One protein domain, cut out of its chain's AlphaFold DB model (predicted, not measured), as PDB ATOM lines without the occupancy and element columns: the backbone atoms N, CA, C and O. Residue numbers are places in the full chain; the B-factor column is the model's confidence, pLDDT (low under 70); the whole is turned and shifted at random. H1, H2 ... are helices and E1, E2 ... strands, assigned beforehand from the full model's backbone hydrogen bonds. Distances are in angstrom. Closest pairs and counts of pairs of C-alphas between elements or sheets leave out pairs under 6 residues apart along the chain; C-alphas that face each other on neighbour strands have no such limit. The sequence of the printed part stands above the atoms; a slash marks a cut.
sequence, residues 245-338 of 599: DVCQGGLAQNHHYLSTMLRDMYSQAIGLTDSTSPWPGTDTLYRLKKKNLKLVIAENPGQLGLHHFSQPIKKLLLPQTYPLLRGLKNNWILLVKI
ATOM      1  N   ASP A 245      -8.196   5.872  46.429       74.75
ATOM      2  CA  ASP A 245      -6.910   6.412  46.873       74.75
ATOM      3  C   ASP A 245      -6.752   7.937  46.689       74.75
ATOM      4  O   ASP A 245      -5.808   8.525  47.225       74.75
ATOM      5  N   VAL A 246      -7.612   8.556  45.873       75.81
ATOM      6  CA  VAL A 246      -7.636  10.004  45.586       75.81
ATOM      7  C   VAL A 246      -8.903  10.684  46.110       75.81
ATOM      8  O   VAL A 246      -8.912  11.901  46.310       75.81
ATOM      9  N   CYS A 247      -9.967   9.911  46.329       79.94
ATOM     10  CA  CYS A 247     -11.258  10.384  46.807       79.94
ATOM     11  C   CYS A 247     -11.148  10.999  48.214       79.94
ATOM     12  O   CYS A 247     -10.574  10.393  49.115       79.94
ATOM     13  N   GLN A 248     -11.710  12.195  48.409       77.81
ATOM     14  CA  GLN A 248     -11.733  12.906  49.697       77.81
ATOM     15  C   GLN A 248     -13.065  12.709  50.449       77.81
ATOM     16  O   GLN A 248     -13.334  13.401  51.429       77.81
ATOM     17  N   GLY A 249     -13.923  11.800  49.968       78.75
ATOM     18  CA  GLY A 249     -15.277  11.559  50.466       78.75
ATOM     19  C   GLY A 249     -16.328  11.795  49.378       78.75
ATOM     20  O   GLY A 249     -16.132  11.443  48.218       78.75
ATOM     21  N   GLY A 250     -17.454  12.406  49.742       77.88
ATOM     22  CA  GLY A 250     -18.515  12.743  48.794       77.88
ATOM     23  C   GLY A 250     -18.150  13.875  47.822       77.88
ATOM     24  O   GLY A 250     -17.090  14.505  47.885       77.88
ATOM     25  N   LEU A 251     -19.084  14.187  46.918       81.00
ATOM     26  CA  LEU A 251     -18.914  15.224  45.892       81.00
ATOM     27  C   LEU A 251     -18.531  16.594  46.476       81.00
ATOM     28  O   LEU A 251     -17.646  17.270  45.954       81.00
ATOM     29  N   ALA A 252     -19.173  16.985  47.579       80.50
ATOM     30  CA  ALA A 252     -18.923  18.262  48.241       80.50
ATOM     31  C   ALA A 252     -17.500  18.342  48.822       80.50
ATOM     32  O   ALA A 252     -16.841  19.378  48.707       80.50
ATOM     33  N   GLN A 253     -17.010  17.242  49.397       83.12
ATOM     34  CA  GLN A 253     -15.655  17.132  49.933       83.12
ATOM     35  C   GLN A 253     -14.614  17.216  48.807       83.12
ATOM     36  O   GLN A 253     -13.670  18.005  48.904       83.12
ATOM     37  N   ASN A 254     -14.838  16.510  47.693       86.00
ATOM     38  CA  ASN A 254     -13.971  16.589  46.512       86.00
ATOM     39  C   ASN A 254     -13.940  18.009  45.923       86.00
ATOM     40  O   ASN A 254     -12.866  18.529  45.613       86.00
ATOM     41  N   HIS A 255     -15.092  18.679  45.806       89.44
ATOM     42  CA  HIS A 255     -15.161  20.070  45.338       89.44
ATOM     43  C   HIS A 255     -14.402  21.029  46.247       89.44
ATOM     44  O   HIS A 255     -13.704  21.916  45.747       89.44
ATOM     45  N   HIS A 256     -14.539  20.874  47.565       88.69
ATOM     46  CA  HIS A 256     -13.847  21.721  48.528       88.69
ATOM     47  C   HIS A 256     -12.328  21.565  48.412       88.69
ATOM     48  O   HIS A 256     -11.621  22.565  48.265       88.69
ATOM     49  N   TYR A 257     -11.840  20.323  48.390       89.06
ATOM     50  CA  TYR A 257     -10.416  20.023  48.265       89.06
ATOM     51  C   TYR A 257      -9.827  20.550  46.950       89.06
ATOM     52  O   TYR A 257      -8.854  21.306  46.970       89.06
ATOM     53  N   LEU A 258     -10.467  20.250  45.812       88.75
ATOM     54  CA  LEU A 258     -10.058  20.762  44.498       88.75
ATOM     55  C   LEU A 258     -10.021  22.294  44.474       88.75
ATOM     56  O   LEU A 258      -9.081  22.880  43.941       88.75
ATOM     57  N   SER A 259     -11.028  22.947  45.065       89.12
ATOM     58  CA  SER A 259     -11.121  24.413  45.088       89.12
ATOM     59  C   SER A 259     -10.031  25.058  45.921       89.12
ATOM     60  O   SER A 259      -9.634  26.181  45.620       89.12
ATOM     61  N   THR A 260      -9.564  24.382  46.964       87.62
ATOM     62  CA  THR A 260      -8.461  24.866  47.790       87.62
ATOM     63  C   THR A 260      -7.130  24.654  47.085       87.62
ATOM     64  O   THR A 260      -6.442  25.631  46.806       87.62
ATOM     65  N   MET A 261      -6.831  23.429  46.653       87.56
ATOM     66  CA  MET A 261      -5.544  23.105  46.026       87.56
ATOM     67  C   MET A 261      -5.285  23.887  44.731       87.56
ATOM     68  O   MET A 261      -4.207  24.449  44.539       87.56
ATOM     69  N   LEU A 262      -6.281  23.976  43.844       88.25
ATOM     70  CA  LEU A 262      -6.141  24.692  42.572       88.25
ATOM     71  C   LEU A 262      -6.044  26.211  42.777       88.25
ATOM     72  O   LEU A 262      -5.298  26.886  42.065       88.25
ATOM     73  N   ARG A 263      -6.755  26.755  43.772       84.62
ATOM     74  CA  ARG A 263      -6.633  28.166  44.159       84.62
ATOM     75  C   ARG A 263      -5.240  28.466  44.698       84.62
ATOM     76  O   ARG A 263      -4.668  29.480  44.311       84.62
ATOM     77  N   ASP A 264      -4.691  27.594  45.535       84.00
ATOM     78  CA  ASP A 264      -3.366  27.785  46.123       84.00
ATOM     79  C   ASP A 264      -2.276  27.726  45.043       84.00
ATOM     80  O   ASP A 264      -1.415  28.605  44.995       84.00
ATOM     81  N   MET A 265      -2.378  26.792  44.090       84.38
ATOM     82  CA  MET A 265      -1.503  26.747  42.909       84.38
ATOM     83  C   MET A 265      -1.567  28.035  42.078       84.38
ATOM     84  O   MET A 265      -0.536  28.566  41.661       84.38
ATOM     85  N   TYR A 266      -2.769  28.564  41.839       84.56
ATOM     86  CA  TYR A 266      -2.939  29.815  41.099       84.56
ATOM     87  C   TYR A 266      -2.363  31.016  41.865       84.56
ATOM     88  O   TYR A 266      -1.670  31.839  41.269       84.56
ATOM     89  N   SER A 267      -2.602  31.092  43.178       82.50
ATOM     90  CA  SER A 267      -2.057  32.109  44.088       82.50
ATOM     91  C   SER A 267      -0.525  32.116  44.090       82.50
ATOM     92  O   SER A 267       0.089  33.172  43.910       82.50
ATOM     93  N   GLN A 268       0.096  30.935  44.180       82.75
ATOM     94  CA  GLN A 268       1.550  30.771  44.087       82.75
ATOM     95  C   GLN A 268       2.087  31.221  42.721       82.75
ATOM     96  O   GLN A 268       3.075  31.953  42.657       82.75
ATOM     97  N   ALA A 269       1.406  30.866  41.625       80.94
ATOM     98  CA  ALA A 269       1.827  31.235  40.274       80.94
ATOM     99  C   ALA A 269       1.786  32.757  40.017       80.94
ATOM    100  O   ALA A 269       2.658  33.290  39.325       80.94
ATOM    101  N   ILE A 270       0.811  33.474  40.594       79.62
ATOM    102  CA  ILE A 270       0.697  34.941  40.467       79.62
ATOM    103  C   ILE A 270       1.463  35.723  41.548       79.62
ATOM    104  O   ILE A 270       1.558  36.945  41.437       79.62
ATOM    105  N   GLY A 271       1.999  35.054  42.574       72.56
ATOM    106  CA  GLY A 271       2.734  35.690  43.673       72.56
ATOM    107  C   GLY A 271       1.864  36.489  44.654       72.56
ATOM    108  O   GLY A 271       2.355  37.446  45.246       72.56
ATOM    109  N   LEU A 272       0.582  36.134  44.817       71.25
ATOM    110  CA  LEU A 272      -0.302  36.706  45.845       71.25
ATOM    111  C   LEU A 272      -0.645  35.641  46.888       71.25
ATOM    112  O   LEU A 272      -0.983  34.522  46.519       71.25
ATOM    113  N   THR A 273      -0.612  35.993  48.175       55.94
ATOM    114  CA  THR A 273      -0.859  35.049  49.280       55.94
ATOM    115  C   THR A 273      -2.333  34.674  49.457       55.94
ATOM    116  O   THR A 273      -2.602  33.599  49.966       55.94
ATOM    117  N   ASP A 274      -3.279  35.492  48.970       54.81
ATOM    118  CA  ASP A 274      -4.725  35.285  49.162       54.81
ATOM    119  C   ASP A 274      -5.547  35.718  47.936       54.81
ATOM    120  O   ASP A 274      -6.351  36.657  47.972       54.81
ATOM    121  N   SER A 275      -5.343  35.057  46.795       58.16
ATOM    122  CA  SER A 275      -6.183  35.326  45.627       58.16
ATOM    123  C   SER A 275      -7.618  34.850  45.876       58.16
ATOM    124  O   SER A 275      -7.908  33.656  45.892       58.16
ATOM    125  N   THR A 276      -8.558  35.790  45.979       59.12
ATOM    126  CA  THR A 276     -10.008  35.512  45.993       59.12
ATOM    127  C   THR A 276     -10.563  35.172  44.606       59.12
ATOM    128  O   THR A 276     -11.769  34.986  44.444       59.12
ATOM    129  N   SER A 277      -9.702  35.103  43.584       63.84
ATOM    130  CA  SER A 277     -10.122  34.864  42.205       63.84
ATOM    131  C   SER A 277     -10.551  33.405  42.021       63.84
ATOM    132  O   SER A 277      -9.716  32.514  42.167       63.84
ATOM    133  N   PRO A 278     -11.814  33.135  41.641       65.56
ATOM    134  CA  PRO A 278     -12.267  31.774  41.384       65.56
ATOM    135  C   PRO A 278     -11.547  31.212  40.152       65.56
ATOM    136  O   PRO A 278     -11.689  31.755  39.047       65.56
ATOM    137  N   TRP A 279     -10.777  30.142  40.348       75.81
ATOM    138  CA  TRP A 279     -10.077  29.389  39.308       75.81
ATOM    139  C   TRP A 279     -10.120  27.890  39.646       75.81
ATOM    140  O   TRP A 279      -9.950  27.554  40.820       75.81
ATOM    141  N   PRO A 280     -10.329  26.991  38.665       79.31
ATOM    142  CA  PRO A 280     -10.691  27.221  37.262       79.31
ATOM    143  C   PRO A 280     -12.159  27.665  37.071       79.31
ATOM    144  O   PRO A 280     -12.999  27.533  37.961       79.31
ATOM    145  N   GLY A 281     -12.471  28.229  35.901       76.31
ATOM    146  CA  GLY A 281     -13.811  28.672  35.497       76.31
ATOM    147  C   GLY A 281     -14.015  28.593  33.979       76.31
ATOM    148  O   GLY A 281     -13.194  28.027  33.269       76.31
ATOM    149  N   THR A 282     -15.101  29.172  33.459       75.12
ATOM    150  CA  THR A 282     -15.438  29.087  32.022       75.12
ATOM    151  C   THR A 282     -14.370  29.710  31.109       75.12
ATOM    152  O   THR A 282     -14.098  29.194  30.034       75.12
ATOM    153  N   ASP A 283     -13.692  30.764  31.575       75.06
ATOM    154  CA  ASP A 283     -12.684  31.505  30.799       75.06
ATOM    155  C   ASP A 283     -11.245  31.235  31.272       75.06
ATOM    156  O   ASP A 283     -10.397  32.135  31.255       75.06
ATOM    157  N   THR A 284     -10.953  30.026  31.765       79.62
ATOM    158  CA  THR A 284      -9.657  29.695  32.389       79.62
ATOM    159  C   THR A 284      -8.454  30.086  31.529       79.62
ATOM    160  O   THR A 284      -7.551  30.757  32.025       79.62
ATOM    161  N   LEU A 285      -8.454  29.748  30.236       77.69
ATOM    162  CA  LEU A 285      -7.333  30.048  29.335       77.69
ATOM    163  C   LEU A 285      -7.129  31.552  29.120       77.69
ATOM    164  O   LEU A 285      -6.000  32.038  29.155       77.69
ATOM    165  N   TYR A 286      -8.218  32.304  28.955       78.75
ATOM    166  CA  TYR A 286      -8.165  33.757  28.794       78.75
ATOM    167  C   TYR A 286      -7.632  34.448  30.059       78.75
ATOM    168  O   TYR A 286      -6.791  35.347  29.979       78.75
ATOM    169  N   ARG A 287      -8.069  33.997  31.244       78.50
ATOM    170  CA  ARG A 287      -7.608  34.535  32.537       78.50
ATOM    171  C   ARG A 287      -6.136  34.240  32.802       78.50
ATOM    172  O   ARG A 287      -5.436  35.123  33.294       78.50
ATOM    173  N   LEU A 288      -5.673  33.041  32.447       82.62
ATOM    174  CA  LEU A 288      -4.265  32.663  32.546       82.62
ATOM    175  C   LEU A 288      -3.400  33.495  31.589       82.62
ATOM    176  O   LEU A 288      -2.421  34.095  32.032       82.62
ATOM    177  N   LYS A 289      -3.829  33.660  30.330       82.56
ATOM    178  CA  LYS A 289      -3.133  34.504  29.343       82.56
ATOM    179  C   LYS A 289      -3.008  35.958  29.804       82.56
ATOM    180  O   LYS A 289      -1.933  36.530  29.717       82.56
ATOM    181  N   LYS A 290      -4.072  36.545  30.371       82.00
ATOM    182  CA  LYS A 290      -4.049  37.915  30.931       82.00
ATOM    183  C   LYS A 290      -3.045  38.089  32.082       82.00
ATOM    184  O   LYS A 290      -2.678  39.213  32.415       82.00
ATOM    185  N   LYS A 291      -2.648  36.994  32.731       79.00
ATOM    186  CA  LYS A 291      -1.682  36.972  33.835       79.00
ATOM    187  C   LYS A 291      -0.314  36.431  33.419       79.00
ATOM    188  O   LYS A 291       0.493  36.159  34.300       79.00
ATOM    189  N   ASN A 292      -0.057  36.295  32.115       83.81
ATOM    190  CA  ASN A 292       1.168  35.715  31.560       83.81
ATOM    191  C   ASN A 292       1.467  34.320  32.134       83.81
ATOM    192  O   ASN A 292       2.615  33.969  32.387       83.81
ATOM    193  N   LEU A 293       0.419  33.524  32.364       83.25
ATOM    194  CA  LEU A 293       0.513  32.143  32.828       83.25
ATOM    195  C   LEU A 293       0.043  31.184  31.731       83.25
ATOM    196  O   LEU A 293      -0.942  31.443  31.036       83.25
ATOM    197  N   LYS A 294       0.717  30.040  31.618       84.62
ATOM    198  CA  LYS A 294       0.333  28.911  30.768       84.62
ATOM    199  C   LYS A 294       0.002  27.707  31.644       84.62
ATOM    200  O   LYS A 294       0.809  27.317  32.482       84.62
ATOM    201  N   LEU A 295      -1.167  27.110  31.419       87.62
ATOM    202  CA  LEU A 295      -1.502  25.798  31.970       87.62
ATOM    203  C   LEU A 295      -0.818  24.720  31.132       87.62
ATOM    204  O   LEU A 295      -1.034  24.646  29.921       87.62
ATOM    205  N   VAL A 296       0.004  23.908  31.782       83.75
ATOM    206  CA  VAL A 296       0.691  22.762  31.193       83.75
ATOM    207  C   VAL A 296       0.188  21.515  31.908       83.75
ATOM    208  O   VAL A 296       0.196  21.453  33.136       83.75
ATOM    209  N   ILE A 297      -0.287  20.547  31.129       86.19
ATOM    210  CA  ILE A 297      -0.693  19.236  31.630       86.19
ATOM    211  C   ILE A 297       0.421  18.265  31.251       86.19
ATOM    212  O   ILE A 297       0.757  18.164  30.072       86.19
ATOM    213  N   ALA A 298       1.018  17.610  32.245       80.75
ATOM    214  CA  ALA A 298       2.056  16.609  32.021       80.75
ATOM    215  C   ALA A 298       1.483  15.351  31.344       80.75
ATOM    216  O   ALA A 298       0.267  15.116  31.374       80.75
ATOM    217  N   GLU A 299       2.357  14.534  30.752       78.31
ATOM    218  CA  GLU A 299       1.964  13.233  30.210       78.31
ATOM    219  C   GLU A 299       1.250  12.412  31.284       78.31
ATOM    220  O   GLU A 299       1.720  12.251  32.411       78.31
ATOM    221  N   ASN A 300       0.060  11.946  30.936       82.50
ATOM    222  CA  ASN A 300      -0.803  11.187  31.818       82.50
ATOM    223  C   ASN A 300      -1.572  10.153  30.984       82.50
ATOM    224  O   ASN A 300      -1.615  10.290  29.760       82.50
ATOM    225  N   PRO A 301      -2.213   9.148  31.604       72.62
ATOM    226  CA  PRO A 301      -2.899   8.051  30.908       72.62
ATOM    227  C   PRO A 301      -4.146   8.447  30.083       72.62
ATOM    228  O   PRO A 301      -5.048   7.634  29.907       72.62
ATOM    229  N   GLY A 302      -4.267   9.702  29.636       63.28
ATOM    230  CA  GLY A 302      -5.404  10.234  28.880       63.28
ATOM    231  C   GLY A 302      -6.606  10.649  29.733       63.28
ATOM    232  O   GLY A 302      -7.583  11.169  29.203       63.28
ATOM    233  N   GLN A 303      -6.543  10.463  31.055       71.81
ATOM    234  CA  GLN A 303      -7.652  10.754  31.970       71.81
ATOM    235  C   GLN A 303      -7.818  12.261  32.217       71.81
ATOM    236  O   GLN A 303      -8.935  12.733  32.412       71.81
ATOM    237  N   LEU A 304      -6.726  13.035  32.189       82.44
ATOM    238  CA  LEU A 304      -6.722  14.465  32.487       82.44
ATOM    239  C   LEU A 304      -6.393  15.293  31.237       82.44
ATOM    240  O   LEU A 304      -5.259  15.334  30.768       82.44
ATOM    241  N   GLY A 305      -7.399  16.005  30.729       79.69
ATOM    242  CA  GLY A 305      -7.274  16.955  29.619       79.69
ATOM    243  C   GLY A 305      -7.669  18.395  29.969       79.69
ATOM    244  O   GLY A 305      -8.273  18.660  31.009       79.69
ATOM    245  N   LEU A 306      -7.389  19.327  29.052       77.69
ATOM    246  CA  LEU A 306      -7.618  20.773  29.225       77.69
ATOM    247  C   LEU A 306      -9.089  21.147  29.481       77.69
ATOM    248  O   LEU A 306      -9.385  22.126  30.169       77.69
ATOM    249  N   HIS A 307     -10.017  20.343  28.962       78.31
ATOM    250  CA  HIS A 307     -11.456  20.541  29.123       78.31
ATOM    251  C   HIS A 307     -11.907  20.491  30.596       78.31
ATOM    252  O   HIS A 307     -12.840  21.206  30.960       78.31
ATOM    253  N   HIS A 308     -11.201  19.762  31.473       81.12
ATOM    254  CA  HIS A 308     -11.499  19.710  32.914       81.12
ATOM    255  C   HIS A 308     -11.327  21.063  33.620       81.12
ATOM    256  O   HIS A 308     -11.928  21.294  34.667       81.12
ATOM    257  N   PHE A 309     -10.545  21.977  33.036       83.62
ATOM    258  CA  PHE A 309     -10.310  23.322  33.564       83.62
ATOM    259  C   PHE A 309     -11.196  24.384  32.902       83.62
ATOM    260  O   PHE A 309     -11.077  25.560  33.232       83.62
ATOM    261  N   SER A 310     -12.088  24.005  31.981       79.50
ATOM    262  CA  SER A 310     -12.960  24.942  31.248       79.50
ATOM    263  C   SER A 310     -14.320  25.159  31.924       79.50
ATOM    264  O   SER A 310     -15.253  25.678  31.315       79.50
ATOM    265  N   GLN A 311     -14.456  24.754  33.189       80.12
ATOM    266  CA  GLN A 311     -15.671  24.938  33.975       80.12
ATOM    267  C   GLN A 311     -15.366  25.173  35.463       80.12
ATOM    268  O   GLN A 311     -14.311  24.767  35.949       80.12
ATOM    269  N   PRO A 312     -16.274  25.832  36.210       85.69
ATOM    270  CA  PRO A 312     -16.143  25.975  37.657       85.69
ATOM    271  C   PRO A 312     -16.184  24.623  38.377       85.69
ATOM    272  O   PRO A 312     -17.039  23.799  38.063       85.69
ATOM    273  N   ILE A 313     -15.358  24.448  39.415       86.31
ATOM    274  CA  ILE A 313     -15.270  23.193  40.191       86.31
ATOM    275  C   ILE A 313     -16.638  22.732  40.710       86.31
ATOM    276  O   ILE A 313     -16.968  21.560  40.610       86.31
ATOM    277  N   LYS A 314     -17.478  23.667  41.170       84.94
ATOM    278  CA  LYS A 314     -18.838  23.380  41.659       84.94
ATOM    279  C   LYS A 314     -19.783  22.741  40.627       84.94
ATOM    280  O   LYS A 314     -20.860  22.303  40.999       84.94
ATOM    281  N   LYS A 315     -19.427  22.763  39.336       84.00
ATOM    282  CA  LYS A 315     -20.197  22.144  38.245       84.00
ATOM    283  C   LYS A 315     -19.672  20.758  37.852       84.00
ATOM    284  O   LYS A 315     -20.268  20.124  36.990       84.00
ATOM    285  N   LEU A 316     -18.565  20.300  38.444       82.12
ATOM    286  CA  LEU A 316     -18.014  18.974  38.172       82.12
ATOM    287  C   LEU A 316     -18.916  17.904  38.783       82.12
ATOM    288  O   LEU A 316     -19.237  17.973  39.969       82.12
ATOM    289  N   LEU A 317     -19.269  16.888  38.000       83.94
ATOM    290  CA  LEU A 317     -19.881  15.668  38.530       83.94
ATOM    291  C   LEU A 317     -18.823  14.805  39.225       83.94
ATOM    292  O   LEU A 317     -17.634  14.921  38.924       83.94
ATOM    293  N   LEU A 318     -19.248  13.901  40.111       78.31
ATOM    294  CA  LEU A 318     -18.338  13.044  40.880       78.31
ATOM    295  C   LEU A 318     -17.296  12.322  39.996       78.31
ATOM    296  O   LEU A 318     -16.106  12.471  40.286       78.31
ATOM    297  N   PRO A 319     -17.658  11.703  38.851       78.50
ATOM    298  CA  PRO A 319     -16.679  11.070  37.964       78.50
ATOM    299  C   PRO A 319     -15.635  12.033  37.381       78.50
ATOM    300  O   PRO A 319     -14.490  11.655  37.165       78.50
ATOM    301  N   GLN A 320     -16.006  13.297  37.163       82.56
ATOM    302  CA  GLN A 320     -15.121  14.329  36.614       82.56
ATOM    303  C   GLN A 320     -14.162  14.899  37.668       82.56
ATOM    304  O   GLN A 320     -13.184  15.559  37.317       82.56
ATOM    305  N   THR A 321     -14.428  14.664  38.958       84.44
ATOM    306  CA  THR A 321     -13.514  15.075  40.031       84.44
ATOM    307  C   THR A 321     -12.280  14.174  40.111       84.44
ATOM    308  O   THR A 321     -11.200  14.669  40.429       84.44
ATOM    309  N   TYR A 322     -12.391  12.888  39.754       84.25
ATOM    310  CA  TYR A 322     -11.299  11.922  39.920       84.25
ATOM    311  C   TYR A 322     -10.059  12.209  39.060       84.25
ATOM    312  O   TYR A 322      -8.963  12.209  39.624       84.25
ATOM    313  N   PRO A 323     -10.164  12.551  37.756       84.81
ATOM    314  CA  PRO A 323      -8.986  12.904  36.964       84.81
ATOM    315  C   PRO A 323      -8.251  14.139  37.489       84.81
ATOM    316  O   PRO A 323      -7.025  14.193  37.445       84.81
ATOM    317  N   LEU A 324      -8.987  15.117  38.028       87.44
ATOM    318  CA  LEU A 324      -8.410  16.320  38.634       87.44
ATOM    319  C   LEU A 324      -7.713  16.007  39.962       87.44
ATOM    320  O   LEU A 324      -6.602  16.479  40.189       87.44
ATOM    321  N   LEU A 325      -8.329  15.184  40.815       87.31
ATOM    322  CA  LEU A 325      -7.730  14.739  42.078       87.31
ATOM    323  C   LEU A 325      -6.459  13.920  41.834       87.31
ATOM    324  O   LEU A 325      -5.440  14.132  42.489       87.31
ATOM    325  N   ARG A 326      -6.491  13.031  40.840       85.62
ATOM    326  CA  ARG A 326      -5.335  12.239  40.413       85.62
ATOM    327  C   ARG A 326      -4.250  13.106  39.779       85.62
ATOM    328  O   ARG A 326      -3.072  12.919  40.071       85.62
ATOM    329  N   GLY A 327      -4.652  14.109  39.000       85.69
ATOM    330  CA  GLY A 327      -3.769  15.138  38.463       85.69
ATOM    331  C   GLY A 327      -3.035  15.930  39.538       85.69
ATOM    332  O   GLY A 327      -1.844  16.183  39.392       85.69
ATOM    333  N   LEU A 328      -3.717  16.283  40.630       87.69
ATOM    334  CA  LEU A 328      -3.093  16.942  41.778       87.69
ATOM    335  C   LEU A 328      -2.158  15.999  42.537       87.69
ATOM    336  O   LEU A 328      -1.017  16.366  42.799       87.69
ATOM    337  N   LYS A 329      -2.604  14.773  42.845       85.44
ATOM    338  CA  LYS A 329      -1.801  13.778  43.580       85.44
ATOM    339  C   LYS A 329      -0.488  13.446  42.865       85.44
ATOM    340  O   LYS A 329       0.543  13.307  43.513       85.44
ATOM    341  N   ASN A 330      -0.531  13.348  41.537       83.06
ATOM    342  CA  ASN A 330       0.619  12.994  40.705       83.06
ATOM    343  C   ASN A 330       1.350  14.213  40.106       83.06
ATOM    344  O   ASN A 330       2.237  14.036  39.274       83.06
ATOM    345  N   ASN A 331       0.998  15.441  40.512       83.94
ATOM    346  CA  ASN A 331       1.603  16.692  40.031       83.94
ATOM    347  C   ASN A 331       1.564  16.880  38.500       83.94
ATOM    348  O   ASN A 331       2.474  17.455  37.903       83.94
ATOM    349  N   TRP A 332       0.495  16.430  37.844       86.75
ATOM    350  CA  TRP A 332       0.316  16.573  36.394       86.75
ATOM    351  C   TRP A 332      -0.167  17.960  35.964       86.75
ATOM    352  O   TRP A 332      -0.280  18.222  34.769       86.75
ATOM    353  N   ILE A 333      -0.489  18.839  36.913       90.31
ATOM    354  CA  ILE A 333      -1.070  20.159  36.656       90.31
ATOM    355  C   ILE A 333      -0.040  21.226  37.014       90.31
ATOM    356  O   ILE A 333       0.279  21.412  38.185       90.31
ATOM    357  N   LEU A 334       0.454  21.954  36.011       85.12
ATOM    358  CA  LEU A 334       1.502  22.960  36.181       85.12
ATOM    359  C   LEU A 334       1.059  24.319  35.629       85.12
ATOM    360  O   LEU A 334       0.464  24.412  34.553       85.12
ATOM    361  N   LEU A 335       1.380  25.393  36.354       85.69
ATOM    362  CA  LEU A 335       1.216  26.776  35.900       85.69
ATOM    363  C   LEU A 335       2.594  27.410  35.709       85.69
ATOM    364  O   LEU A 335       3.322  27.621  36.675       85.69
ATOM    365  N   VAL A 336       2.943  27.720  34.461       84.06
ATOM    366  CA  VAL A 336       4.261  28.257  34.087       84.06
ATOM    367  C   VAL A 336       4.125  29.719  33.665       84.06
ATOM    368  O   VAL A 336       3.203  30.058  32.922       84.06
ATOM    369  N   LYS A 337       5.029  30.593  34.126       81.38
ATOM    370  CA  LYS A 337       5.099  31.993  33.676       81.38
ATOM    371  C   LYS A 337       5.651  32.060  32.253       81.38
ATOM    372  O   LYS A 337       6.643  31.411  31.940       81.38
ATOM    373  N   ILE A 338       4.995  32.836  31.402       76.56
ATOM    374  CA  ILE A 338       5.468  33.157  30.058       76.56
ATOM    375  C   ILE A 338       6.318  34.423  30.191       76.56
ATOM    376  O   ILE A 338       5.781  35.492  30.479       76.56
TER     377      ILE A 338
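AT A GLANCE: This is residues 245 to 338 of the 599 residues of an uncharacterized protein of Puccinia graminis f. sp. tritici (strain CRL 75-36-700-3 / race SCCL) (UniProt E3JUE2). A two-strand ribbon, E1 beside E2, is covered on one face by the last part of the long helix H1, next to E2, and by the shorter H2, next to E1. H4 packs on H1 near that helix's first residues, and the four-residue H3 is near both H2 and H4. The 94 printed residues hold, in order, H1, H2, E1, H3, H4 and E2; the strands are antiparallel and the class is mostly helix. The whole is compact, with a radius of gyration of the C-alphas of 12.5 A and spans of 33 by 28 by 21 A.

HOW THE PARTS SIT: H1, residues 251 to 270, and H4, residues 318 to 329, touch at Leu 251 and Leu 318, their closest C-alphas, 5.5 A apart. They run the same way at a steep tilt of 40 degrees. H2, residues 284 to 290, is apart from H1 and from H4. E1, residues 293 to 297, comes closest to H2 at the C-alphas of Lys 294 and Leu 288, 6.2 A apart. H3, residues 306 to 309, is close to H2 but not clearly touching, with the closest C-alphas, of Phe 309 and Thr 284, 6.5 A apart. E2, residues 333 to 337, is the antiparallel neighbour of E1 at 151 degrees; N 294 and O 336 are 2.8 A apart, within hydrogen-bond range. The closest C-alphas of E2 and H1, of Leu 335 and Ala 269, are 6.3 A apart. In H1 and H2 every O i to N i+4 pair is within hydrogen-bond range, in H4 5 of 8 are, and H3 is too short for such a pair.

IN THESE COORDINATES: H1 begins at C-alpha 251, (-18.914, 15.224, 45.892), and measures 28.3 A. H2 measures 10.1 A, E1 13.0 A and H3 5.7 A. H4 measures 16.8 A; E2 measures 13.7 A and ends at C-alpha 337, (5.099, 31.993, 33.676).

THE WHOLE: The C-alphas of Gly 250 and Ile 338, the two farthest apart, are 36.6 A from each other. The printed part has no cut. The link from H1 to H2, residues 271 to 283, is long. Residues 273 to 278 and 302 have pLDDT under 70.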